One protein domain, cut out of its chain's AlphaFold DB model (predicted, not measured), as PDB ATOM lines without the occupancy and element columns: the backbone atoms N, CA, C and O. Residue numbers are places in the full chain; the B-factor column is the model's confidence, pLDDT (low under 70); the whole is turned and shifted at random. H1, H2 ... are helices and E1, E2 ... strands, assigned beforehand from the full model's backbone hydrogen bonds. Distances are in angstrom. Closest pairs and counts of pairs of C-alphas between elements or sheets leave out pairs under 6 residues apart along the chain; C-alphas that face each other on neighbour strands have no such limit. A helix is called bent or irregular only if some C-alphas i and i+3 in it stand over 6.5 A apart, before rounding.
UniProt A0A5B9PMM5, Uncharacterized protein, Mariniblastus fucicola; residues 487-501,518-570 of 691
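AT A GLANCE: This is residues 487 to 501 and 518 to 570 of the 691 residues of an uncharacterized protein of Mariniblastus fucicola (UniProt A0A5B9PMM5). A small antiparallel sheet of four strands, its long strand E2 sharply bent, has H2 packed over one face. H1 and the residues after it, 487 to 501, form a separate piece away from this body, and residues 494 to 500 stand free. The printed part has 68 residues, in the order H1, E1, E2, E3, E4, H2; the sheet order is E1, E2, E3, E4, and the class is mixed, helices and strands. The whole is loose, with a radius of gyration of the C-alphas of 14.6 A, and elongated, spanning 45 by 24 by 18 A.

IN THESE COORDINATES: H1, residues 487 to 495, begins at C-alpha 487 (273.099, 237.320, 252.146) and is 12.3 A long. E1 is residues 520 to 524, and E2, residues 530 to 540, is 20.6 A long. E3 is residues 543 to 546 and E4 residues 551 to 553. H2, residues 559 to 569, is 15.2 A long and ends at C-alpha 569 (291.794, 232.834, 242.783).

HOW THE PARTS SIT: H1 is not on the sheet and is apart from H2. The strands form a meander, each the antiparallel neighbour of the one before. In the hairpin E1 and E2, N 523 and O 532 are 2.8 A apart, within hydrogen-bond range. E2 bends by 100 degrees at residue 537. In the hairpin E2 and E3, N 545 and O 538 are 2.8 A apart; in the hairpin E3 and E4, N 544 and O 552 are 2.9 A apart, both within range. H2 is on the sheet at a height of 9.0 A, only just over E1 and E2, with 3 of its C-alphas falling on each; its closest C-alphas with E1 are those of Asp 561 and Trp 523, 6.4 A apart. In H1 every O i to N i+4 pair is within hydrogen-bond range; in H2, 6 of 7 are.

THE WHOLE: The two farthest C-alphas, those of Arg 499 and Ser 548, are 45.3 A apart. Residues 502 to 517 are not printed, and C-alphas 501 and 518 are 34.3 A apart across this cut. Of the links that are printed whole, none is long. Mean pLDDT of the printed part is 90.1, and no printed residue is under 70.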
ATOM      1  N   GLU A 487     274.369 236.908 251.538       79.75
ATOM      2  CA  GLU A 487     273.099 237.320 252.146       79.75
ATOM      3  C   GLU A 487     273.205 237.695 253.638       79.75
ATOM      4  O   GLU A 487     272.533 238.643 254.042       79.75
ATOM      5  N   GLU A 488     274.053 237.049 254.458       82.69
ATOM      6  CA  GLU A 488     274.249 237.495 255.854       82.69
ATOM      7  C   GLU A 488     274.983 238.835 255.874       82.69
ATOM      8  O   GLU A 488     274.524 239.778 256.518       82.69
ATOM      9  N   LEU A 489     276.062 238.964 255.090       80.69
ATOM     10  CA  LEU A 489     276.765 240.237 254.938       80.69
ATOM     11  C   LEU A 489     275.812 241.329 254.425       80.69
ATOM     12  O   LEU A 489     275.789 242.428 254.970       80.69
ATOM     13  N   ARG A 490     274.964 241.031 253.433       82.69
ATOM     14  CA  ARG A 490     273.938 241.958 252.926       82.69
ATOM     15  C   ARG A 490     272.888 242.301 253.991       82.69
ATOM     16  O   ARG A 490     272.434 243.441 254.014       82.69
ATOM     17  N   GLY A 491     272.538 241.375 254.884       84.00
ATOM     18  CA  GLY A 491     271.707 241.635 256.063       84.00
ATOM     19  C   GLY A 491     272.378 242.598 257.049       84.00
ATOM     20  O   GLY A 491     271.803 243.632 257.387       84.00
ATOM     21  N   LEU A 492     273.628 242.322 257.430       82.81
ATOM     22  CA  LEU A 492     274.431 243.174 258.318       82.81
ATOM     23  C   LEU A 492     274.649 244.583 257.736       82.81
ATOM     24  O   LEU A 492     274.562 245.565 258.470       82.81
ATOM     25  N   LEU A 493     274.870 244.698 256.422       82.00
ATOM     26  CA  LEU A 493     274.995 245.969 255.691       82.00
ATOM     27  C   LEU A 493     273.672 246.756 255.571       82.00
ATOM     28  O   LEU A 493     273.704 247.935 255.215       82.00
ATOM     29  N   LEU A 494     272.519 246.121 255.811       82.06
ATOM     30  CA  LEU A 494     271.202 246.772 255.825       82.06
ATOM     31  C   LEU A 494     270.758 247.182 257.239       82.06
ATOM     32  O   LEU A 494     269.968 248.116 257.362       82.06
ATOM     33  N   ASP A 495     271.258 246.503 258.274       87.69
ATOM     34  CA  ASP A 495     270.968 246.786 259.687       87.69
ATOM     35  C   ASP A 495     271.938 247.822 260.299       87.69
ATOM     36  O   ASP A 495     271.521 248.715 261.040       87.69
ATOM     37  N   LYS A 496     273.233 247.753 259.955       83.75
ATOM     38  CA  LYS A 496     274.288 248.611 260.526       83.75
ATOM     39  C   LYS A 496     274.536 249.894 259.727       83.75
ATOM     40  O   LYS A 496     274.327 249.964 258.517       83.75
ATOM     41  N   SER A 497     275.046 250.926 260.404       82.25
ATOM     42  CA  SER A 497     275.455 252.173 259.750       82.25
ATOM     43  C   SER A 497     276.753 251.993 258.963       82.25
ATOM     44  O   SER A 497     277.639 251.251 259.373       82.25
ATOM     45  N   ILE A 498     276.943 252.798 257.911       77.44
ATOM     46  CA  ILE A 498     278.214 252.915 257.160       77.44
ATOM     47  C   ILE A 498     279.408 253.244 258.082       77.44
ATOM     48  O   ILE A 498     280.548 252.952 257.740       77.44
ATOM     49  N   ARG A 499     279.160 253.840 259.257       77.31
ATOM     50  CA  ARG A 499     280.193 254.144 260.266       77.31
ATOM     51  C   ARG A 499     280.638 252.937 261.095       77.31
ATOM     52  O   ARG A 499     281.717 252.992 261.671       77.31
ATOM     53  N   ASP A 500     279.826 251.885 261.140       78.25
ATOM     54  CA  ASP A 500     280.007 250.722 262.017       78.25
ATOM     55  C   ASP A 500     280.559 249.509 261.236       78.25
ATOM     56  O   ASP A 500     280.571 248.383 261.734       78.25
ATOM     57  N   ILE A 501     280.978 249.738 259.985       71.69
ATOM     58  CA  ILE A 501     281.494 248.742 259.044       71.69
ATOM     59  C   ILE A 501     282.978 249.041 258.815       71.69
ATOM     60  O   ILE A 501     283.345 249.915 258.025       71.69
ATOM     61  N   SER A 518     291.401 223.408 238.361       79.50
ATOM     62  CA  SER A 518     290.700 223.959 237.203       79.50
ATOM     63  C   SER A 518     289.192 223.709 237.339       79.50
ATOM     64  O   SER A 518     288.694 222.673 236.892       79.50
ATOM     65  N   ILE A 519     288.459 224.631 237.976       84.25
ATOM     66  CA  ILE A 519     287.002 224.511 238.151       84.25
ATOM     67  C   ILE A 519     286.313 224.485 236.784       84.25
ATOM     68  O   ILE A 519     286.297 225.494 236.073       84.25
ATOM     69  N   SER A 520     285.714 223.339 236.451       92.62
ATOM     70  CA  SER A 520     284.766 223.179 235.346       92.62
ATOM     71  C   SER A 520     283.357 223.480 235.836       92.62
ATOM     72  O   SER A 520     282.892 222.855 236.789       92.62
ATOM     73  N   ARG A 521     282.667 224.428 235.198       95.00
ATOM     74  CA  ARG A 521     281.265 224.754 235.506       95.00
ATOM     75  C   ARG A 521     280.536 225.339 234.301       95.00
ATOM     76  O   ARG A 521     281.155 225.767 233.325       95.00
ATOM     77  N   SER A 522     279.209 225.354 234.384       97.25
ATOM     78  CA  SER A 522     278.349 226.184 233.542       97.25
ATOM     79  C   SER A 522     278.368 227.614 234.082       97.25
ATOM     80  O   SER A 522     277.821 227.885 235.150       97.25
ATOM     81  N   TRP A 523     279.010 228.516 233.352       97.12
ATOM     82  CA  TRP A 523     279.133 229.927 233.689       97.12
ATOM     83  C   TRP A 523     277.857 230.658 233.290       97.12
ATOM     84  O   TRP A 523     277.485 230.645 232.114       97.12
ATOM     85  N   THR A 524     277.189 231.303 234.242       97.31
ATOM     86  CA  THR A 524     275.901 231.980 234.030       97.31
ATOM     87  C   THR A 524     276.018 233.499 234.107       97.31
ATOM     88  O   THR A 524     276.968 234.041 234.672       97.31
ATOM     89  N   ASP A 525     275.060 234.209 233.511       95.75
ATOM     90  CA  ASP A 525     274.903 235.648 233.702       95.75
ATOM     91  C   ASP A 525     274.122 235.986 234.984       95.75
ATOM     92  O   ASP A 525     273.543 235.122 235.640       95.75
ATOM     93  N   ALA A 526     274.061 237.271 235.334       88.75
ATOM     94  CA  ALA A 526     273.287 237.763 236.480       88.75
ATOM     95  C   ALA A 526     271.752 237.542 236.395       88.75
ATOM     96  O   ALA A 526     271.037 237.942 237.310       88.75
ATOM     97  N   SER A 527     271.241 236.929 235.320       91.12
ATOM     98  CA  SER A 527     269.838 236.501 235.158       91.12
ATOM     99  C   SER A 527     269.684 234.969 235.144       91.12
ATOM    100  O   SER A 527     268.569 234.478 234.983       91.12
ATOM    101  N   GLY A 528     270.780 234.214 235.298       92.38
ATOM    102  CA  GLY A 528     270.815 232.749 235.264       92.38
ATOM    103  C   GLY A 528     270.989 232.127 233.870       92.38
ATOM    104  O   GLY A 528     270.972 230.903 233.754       92.38
ATOM    105  N   ASN A 529     271.181 232.917 232.805       96.75
ATOM    106  CA  ASN A 529     271.405 232.365 231.464       96.75
ATOM    107  C   ASN A 529     272.832 231.812 231.351       96.75
ATOM    108  O   ASN A 529     273.789 232.528 231.643       96.75
ATOM    109  N   VAL A 530     273.010 230.579 230.866       97.56
ATOM    110  CA  VAL A 530     274.351 230.014 230.623       97.56
ATOM    111  C   VAL A 530     275.045 230.766 229.480       97.56
ATOM    112  O   VAL A 530     274.562 230.787 228.349       97.56
ATOM    113  N   LEU A 531     276.197 231.372 229.775       97.81
ATOM    114  CA  LEU A 531     277.063 232.075 228.824       97.81
ATOM    115  C   LEU A 531     278.112 231.150 228.184       97.81
ATOM    116  O   LEU A 531     278.531 231.392 227.049       97.81
ATOM    117  N   ALA A 532     278.568 230.134 228.924       97.75
ATOM    118  CA  ALA A 532     279.485 229.088 228.467       97.75
ATOM    119  C   ALA A 532     279.522 227.912 229.454       97.75
ATOM    120  O   ALA A 532     279.129 228.058 230.609       97.75
ATOM    121  N   THR A 533     280.122 226.798 229.044       97.75
ATOM    122  CA  THR A 533     280.543 225.711 229.943       97.75
ATOM    123  C   THR A 533     281.998 225.365 229.635       97.75
ATOM    124  O   THR A 533     282.365 225.292 228.463       97.75
ATOM    125  N   GLY A 534     282.825 225.181 230.665       96.38
ATOM    126  CA  GLY A 534     284.251 224.851 230.525       96.38
ATOM    127  C   GLY A 534     285.045 225.129 231.802       96.38
ATOM    128  O   GLY A 534     284.517 225.741 232.740       96.38
ATOM    129  N   THR A 535     286.308 224.703 231.846       95.50
ATOM    130  CA  THR A 535     287.223 225.047 232.946       95.50
ATOM    131  C   THR A 535     287.747 226.471 232.815       95.50
ATOM    132  O   THR A 535     288.115 226.908 231.725       95.50
ATOM    133  N   MET A 536     287.814 227.209 233.926       94.06
ATOM    134  CA  MET A 536     288.562 228.472 233.961       94.06
ATOM    135  C   MET A 536     290.067 228.191 233.980       94.06
ATOM    136  O   MET A 536     290.555 227.451 234.833       94.06
ATOM    137  N   VAL A 537     290.795 228.846 233.073       93.19
ATOM    138  CA  VAL A 537     292.257 228.745 232.942       93.19
ATOM    139  C   VAL A 537     292.957 230.036 233.378       93.19
ATOM    140  O   VAL A 537     294.059 229.981 233.917       93.19
ATOM    141  N   ASP A 538     292.355 231.210 233.145       92.19
ATOM    142  CA  ASP A 538     293.022 232.497 233.393       92.19
ATOM    143  C   ASP A 538     292.032 233.653 233.634       92.19
ATOM    144  O   ASP A 538     290.899 233.636 233.147       92.19
ATOM    145  N   LEU A 539     292.488 234.704 234.317       92.06
ATOM    146  CA  LEU A 539     291.748 235.935 234.603       92.06
ATOM    147  C   LEU A 539     292.555 237.138 234.100       92.06
ATOM    148  O   LEU A 539     293.475 237.632 234.754       92.06
ATOM    149  N   ARG A 540     292.210 237.641 232.906       89.44
ATOM    150  CA  ARG A 540     292.971 238.708 232.228       89.44
ATOM    151  C   ARG A 540     292.104 239.907 231.877       89.44
ATOM    152  O   ARG A 540     291.182 239.808 231.074       89.44
ATOM    153  N   ARG A 541     292.485 241.086 232.389       91.56
ATOM    154  CA  ARG A 541     291.920 242.403 232.010       91.56
ATOM    155  C   ARG A 541     290.390 242.501 232.165       91.56
ATOM    156  O   ARG A 541     289.734 243.114 231.328       91.56
ATOM    157  N   GLY A 542     289.827 241.883 233.204       90.94
ATOM    158  CA  GLY A 542     288.375 241.834 233.409       90.94
ATOM    159  C   GLY A 542     287.649 240.825 232.511       90.94
ATOM    160  O   GLY A 542     286.465 241.007 232.237       90.94
ATOM    161  N   TYR A 543     288.339 239.778 232.053       96.19
ATOM    162  CA  TYR A 543     287.745 238.621 231.384       96.19
ATOM    163  C   TYR A 543     288.202 237.329 232.055       96.19
ATOM    164  O   TYR A 543     289.396 237.156 232.315       96.19
ATOM    165  N   VAL A 544     287.256 236.418 232.260       95.06
ATOM    166  CA  VAL A 544     287.512 235.006 232.560       95.06
ATOM    167  C   VAL A 544     287.796 234.303 231.239       95.06
ATOM    168  O   VAL A 544     287.027 234.445 230.283       95.06
ATOM    169  N   VAL A 545     288.913 233.587 231.167       95.81
ATOM    170  CA  VAL A 545     289.348 232.829 229.992       95.81
ATOM    171  C   VAL A 545     289.159 231.347 230.281       95.81
ATOM    172  O   VAL A 545     289.732 230.823 231.240       95.81
ATOM    173  N   LEU A 546     288.359 230.689 229.447       96.81
ATOM    174  CA  LEU A 546     288.097 229.258 229.547       96.81
ATOM    175  C   LEU A 546     289.089 228.436 228.713       96.81
ATOM    176  O   LEU A 546     289.731 228.959 227.797       96.81
ATOM    177  N   ASP A 547     289.169 227.141 229.002       95.62
ATOM    178  CA  ASP A 547     289.847 226.112 228.197       95.62
ATOM    179  C   ASP A 547     289.464 226.134 226.708       95.62
ATOM    180  O   ASP A 547     290.331 226.032 225.840       95.62
ATOM    181  N   SER A 548     288.188 226.371 226.407       96.19
ATOM    182  CA  SER A 548     287.649 226.586 225.058       96.19
ATOM    183  C   SER A 548     288.189 227.839 224.347       96.19
ATOM    184  O   SER A 548     287.841 228.107 223.197       96.19
ATOM    185  N   GLY A 549     288.996 228.660 225.027       95.88
ATOM    186  CA  GLY A 549     289.467 229.962 224.555       95.88
ATOM    187  C   GLY A 549     288.407 231.068 224.611       95.88
ATOM    188  O   GLY A 549     288.725 232.232 224.329       95.88
ATOM    189  N   GLN A 550     287.165 230.742 224.992       97.25
ATOM    190  CA  GLN A 550     286.087 231.713 225.166       97.25
ATOM    191  C   GLN A 550     286.420 232.688 226.305       97.25
ATOM    192  O   GLN A 550     286.978 232.313 227.338       97.25
ATOM    193  N   LYS A 551     286.084 233.965 226.099       97.38
ATOM    194  CA  LYS A 551     286.364 235.059 227.039       97.38
ATOM    195  C   LYS A 551     285.058 235.636 227.552       97.38
ATOM    196  O   LYS A 551     284.381 236.364 226.827       97.38
ATOM    197  N   LEU A 552     284.719 235.327 228.796       97.12
ATOM    198  CA  LEU A 552     283.538 235.877 229.449       97.12
ATOM    199  C   LEU A 552     283.902 237.223 230.092       97.12
ATOM    200  O   LEU A 552     284.824 237.264 230.909       97.12
ATOM    201  N   PRO A 553     283.241 238.337 229.725       96.19
ATOM    202  CA  PRO A 553     283.486 239.624 230.362       96.19
ATOM    203  C   PRO A 553     283.034 239.535 231.815       96.19
ATOM    204  O   PRO A 553     281.868 239.243 232.080       96.19
ATOM    205  N   TYR A 554     283.957 239.806 232.736       91.44
ATOM    206  CA  TYR A 554     283.786 239.537 234.159       91.44
ATOM    207  C   TYR A 554     282.439 240.071 234.673       91.44
ATOM    208  O   TYR A 554     281.606 239.314 235.164       91.44
ATOM    209  N   ALA A 555     282.172 241.361 234.447       90.88
ATOM    210  CA  ALA A 555     281.001 242.087 234.946       90.88
ATOM    211  C   ALA A 555     279.623 241.628 234.403       90.88
ATOM    212  O   ALA A 555     278.630 242.316 234.633       90.88
ATOM    213  N   LYS A 556     279.539 240.511 233.664       93.38
ATOM    214  CA  LYS A 556     278.265 239.863 233.299       93.38
ATOM    215  C   LYS A 556     277.931 238.622 234.128       93.38
ATOM    216  O   LYS A 556     276.771 238.220 234.102       93.38
ATOM    217  N   LEU A 557     278.912 238.016 234.798       94.00
ATOM    218  CA  LEU A 557     278.753 236.741 235.500       94.00
ATOM    219  C   LEU A 557     277.809 236.839 236.707       94.00
ATOM    220  O   LEU A 557     277.678 237.907 237.312       94.00
ATOM    221  N   SER A 558     277.167 235.720 237.049       92.88
ATOM    222  CA  SER A 558     276.305 235.606 238.230       92.88
ATOM    223  C   SER A 558     277.082 235.769 239.543       92.88
ATOM    224  O   SER A 558     278.294 235.564 239.598       92.88
ATOM    225  N   GLU A 559     276.382 236.080 240.636       89.00
ATOM    226  CA  GLU A 559     276.980 236.167 241.979       89.00
ATOM    227  C   GLU A 559     277.558 234.811 242.453       89.00
ATOM    228  O   GLU A 559     278.575 234.773 243.140       89.00
ATOM    229  N   ALA A 560     276.993 233.687 241.993       89.12
ATOM    230  CA  ALA A 560     277.498 232.340 242.275       89.12
ATOM    231  C   ALA A 560     278.711 231.940 241.411       89.12
ATOM    232  O   ALA A 560     279.483 231.060 241.795       89.12
ATOM    233  N   ASP A 561     278.883 232.551 240.235       94.12
ATOM    234  CA  ASP A 561     280.111 232.451 239.437       94.12
ATOM    235  C   ASP A 561     281.203 233.378 239.999       94.12
ATOM    236  O   ASP A 561     282.376 233.005 239.998       94.12
ATOM    237  N   TRP A 562     280.822 234.537 240.560       91.00
ATOM    238  CA  TRP A 562     281.721 235.418 241.318       91.00
ATOM    239  C   TRP A 562     282.316 234.753 242.544       91.00
ATOM    240  O   TRP A 562     283.522 234.870 242.740       91.00
ATOM    241  N   ALA A 563     281.502 234.062 243.343       87.38
ATOM    242  CA  ALA A 563     281.973 233.370 244.538       87.38
ATOM    243  C   ALA A 563     283.090 232.366 244.199       87.38
ATOM    244  O   ALA A 563     284.195 232.497 244.710       87.38
ATOM    245  N   ALA A 564     282.855 231.461 243.241       89.75
ATOM    246  CA  ALA A 564     283.844 230.453 242.847       89.75
ATOM    247  C   ALA A 564     285.079 231.034 242.128       89.75
ATOM    248  O   ALA A 564     286.160 230.452 242.185       89.75
ATOM    249  N   ILE A 565     284.953 232.181 241.446       91.81
ATOM    250  CA  ILE A 565     286.116 232.932 240.941       91.81
ATOM    251  C   ILE A 565     286.931 233.512 242.096       91.81
ATOM    252  O   ILE A 565     288.156 233.432 242.070       91.81
ATOM    253  N   ALA A 566     286.258 234.114 243.075       88.69
ATOM    254  CA  ALA A 566     286.890 234.772 244.206       88.69
ATOM    255  C   ALA A 566     287.629 233.759 245.088       88.69
ATOM    256  O   ALA A 566     288.832 233.891 245.277       88.69
ATOM    257  N   GLU A 567     286.941 232.695 245.494       84.38
ATOM    258  CA  GLU A 567     287.477 231.523 246.191       84.38
ATOM    259  C   GLU A 567     288.700 230.937 245.457       84.38
ATOM    260  O   GLU A 567     289.823 230.964 245.962       84.38
ATOM    261  N   ASN A 568     288.522 230.498 244.206       85.75
ATOM    262  CA  ASN A 568     289.543 229.737 243.478       85.75
ATOM    263  C   ASN A 568     290.691 230.593 242.900       85.75
ATOM    264  O   ASN A 568     291.587 230.045 242.261       85.75
ATOM    265  N   TRP A 569     290.675 231.920 243.086       85.00
ATOM    266  CA  TRP A 569     291.794 232.834 242.783       85.00
ATOM    267  C   TRP A 569     292.210 233.716 243.975       85.00
ATOM    268  O   TRP A 569     293.081 234.573 243.807       85.00
ATOM    269  N   LEU A 570     291.642 233.490 245.166       81.94
ATOM    270  CA  LEU A 570     291.880 234.265 246.396       81.94
ATOM    271  C   LEU A 570     291.651 235.779 246.214       81.94
ATOM    272  O   LEU A 570     292.399 236.617 246.723       81.94
TER     273      LEU A 570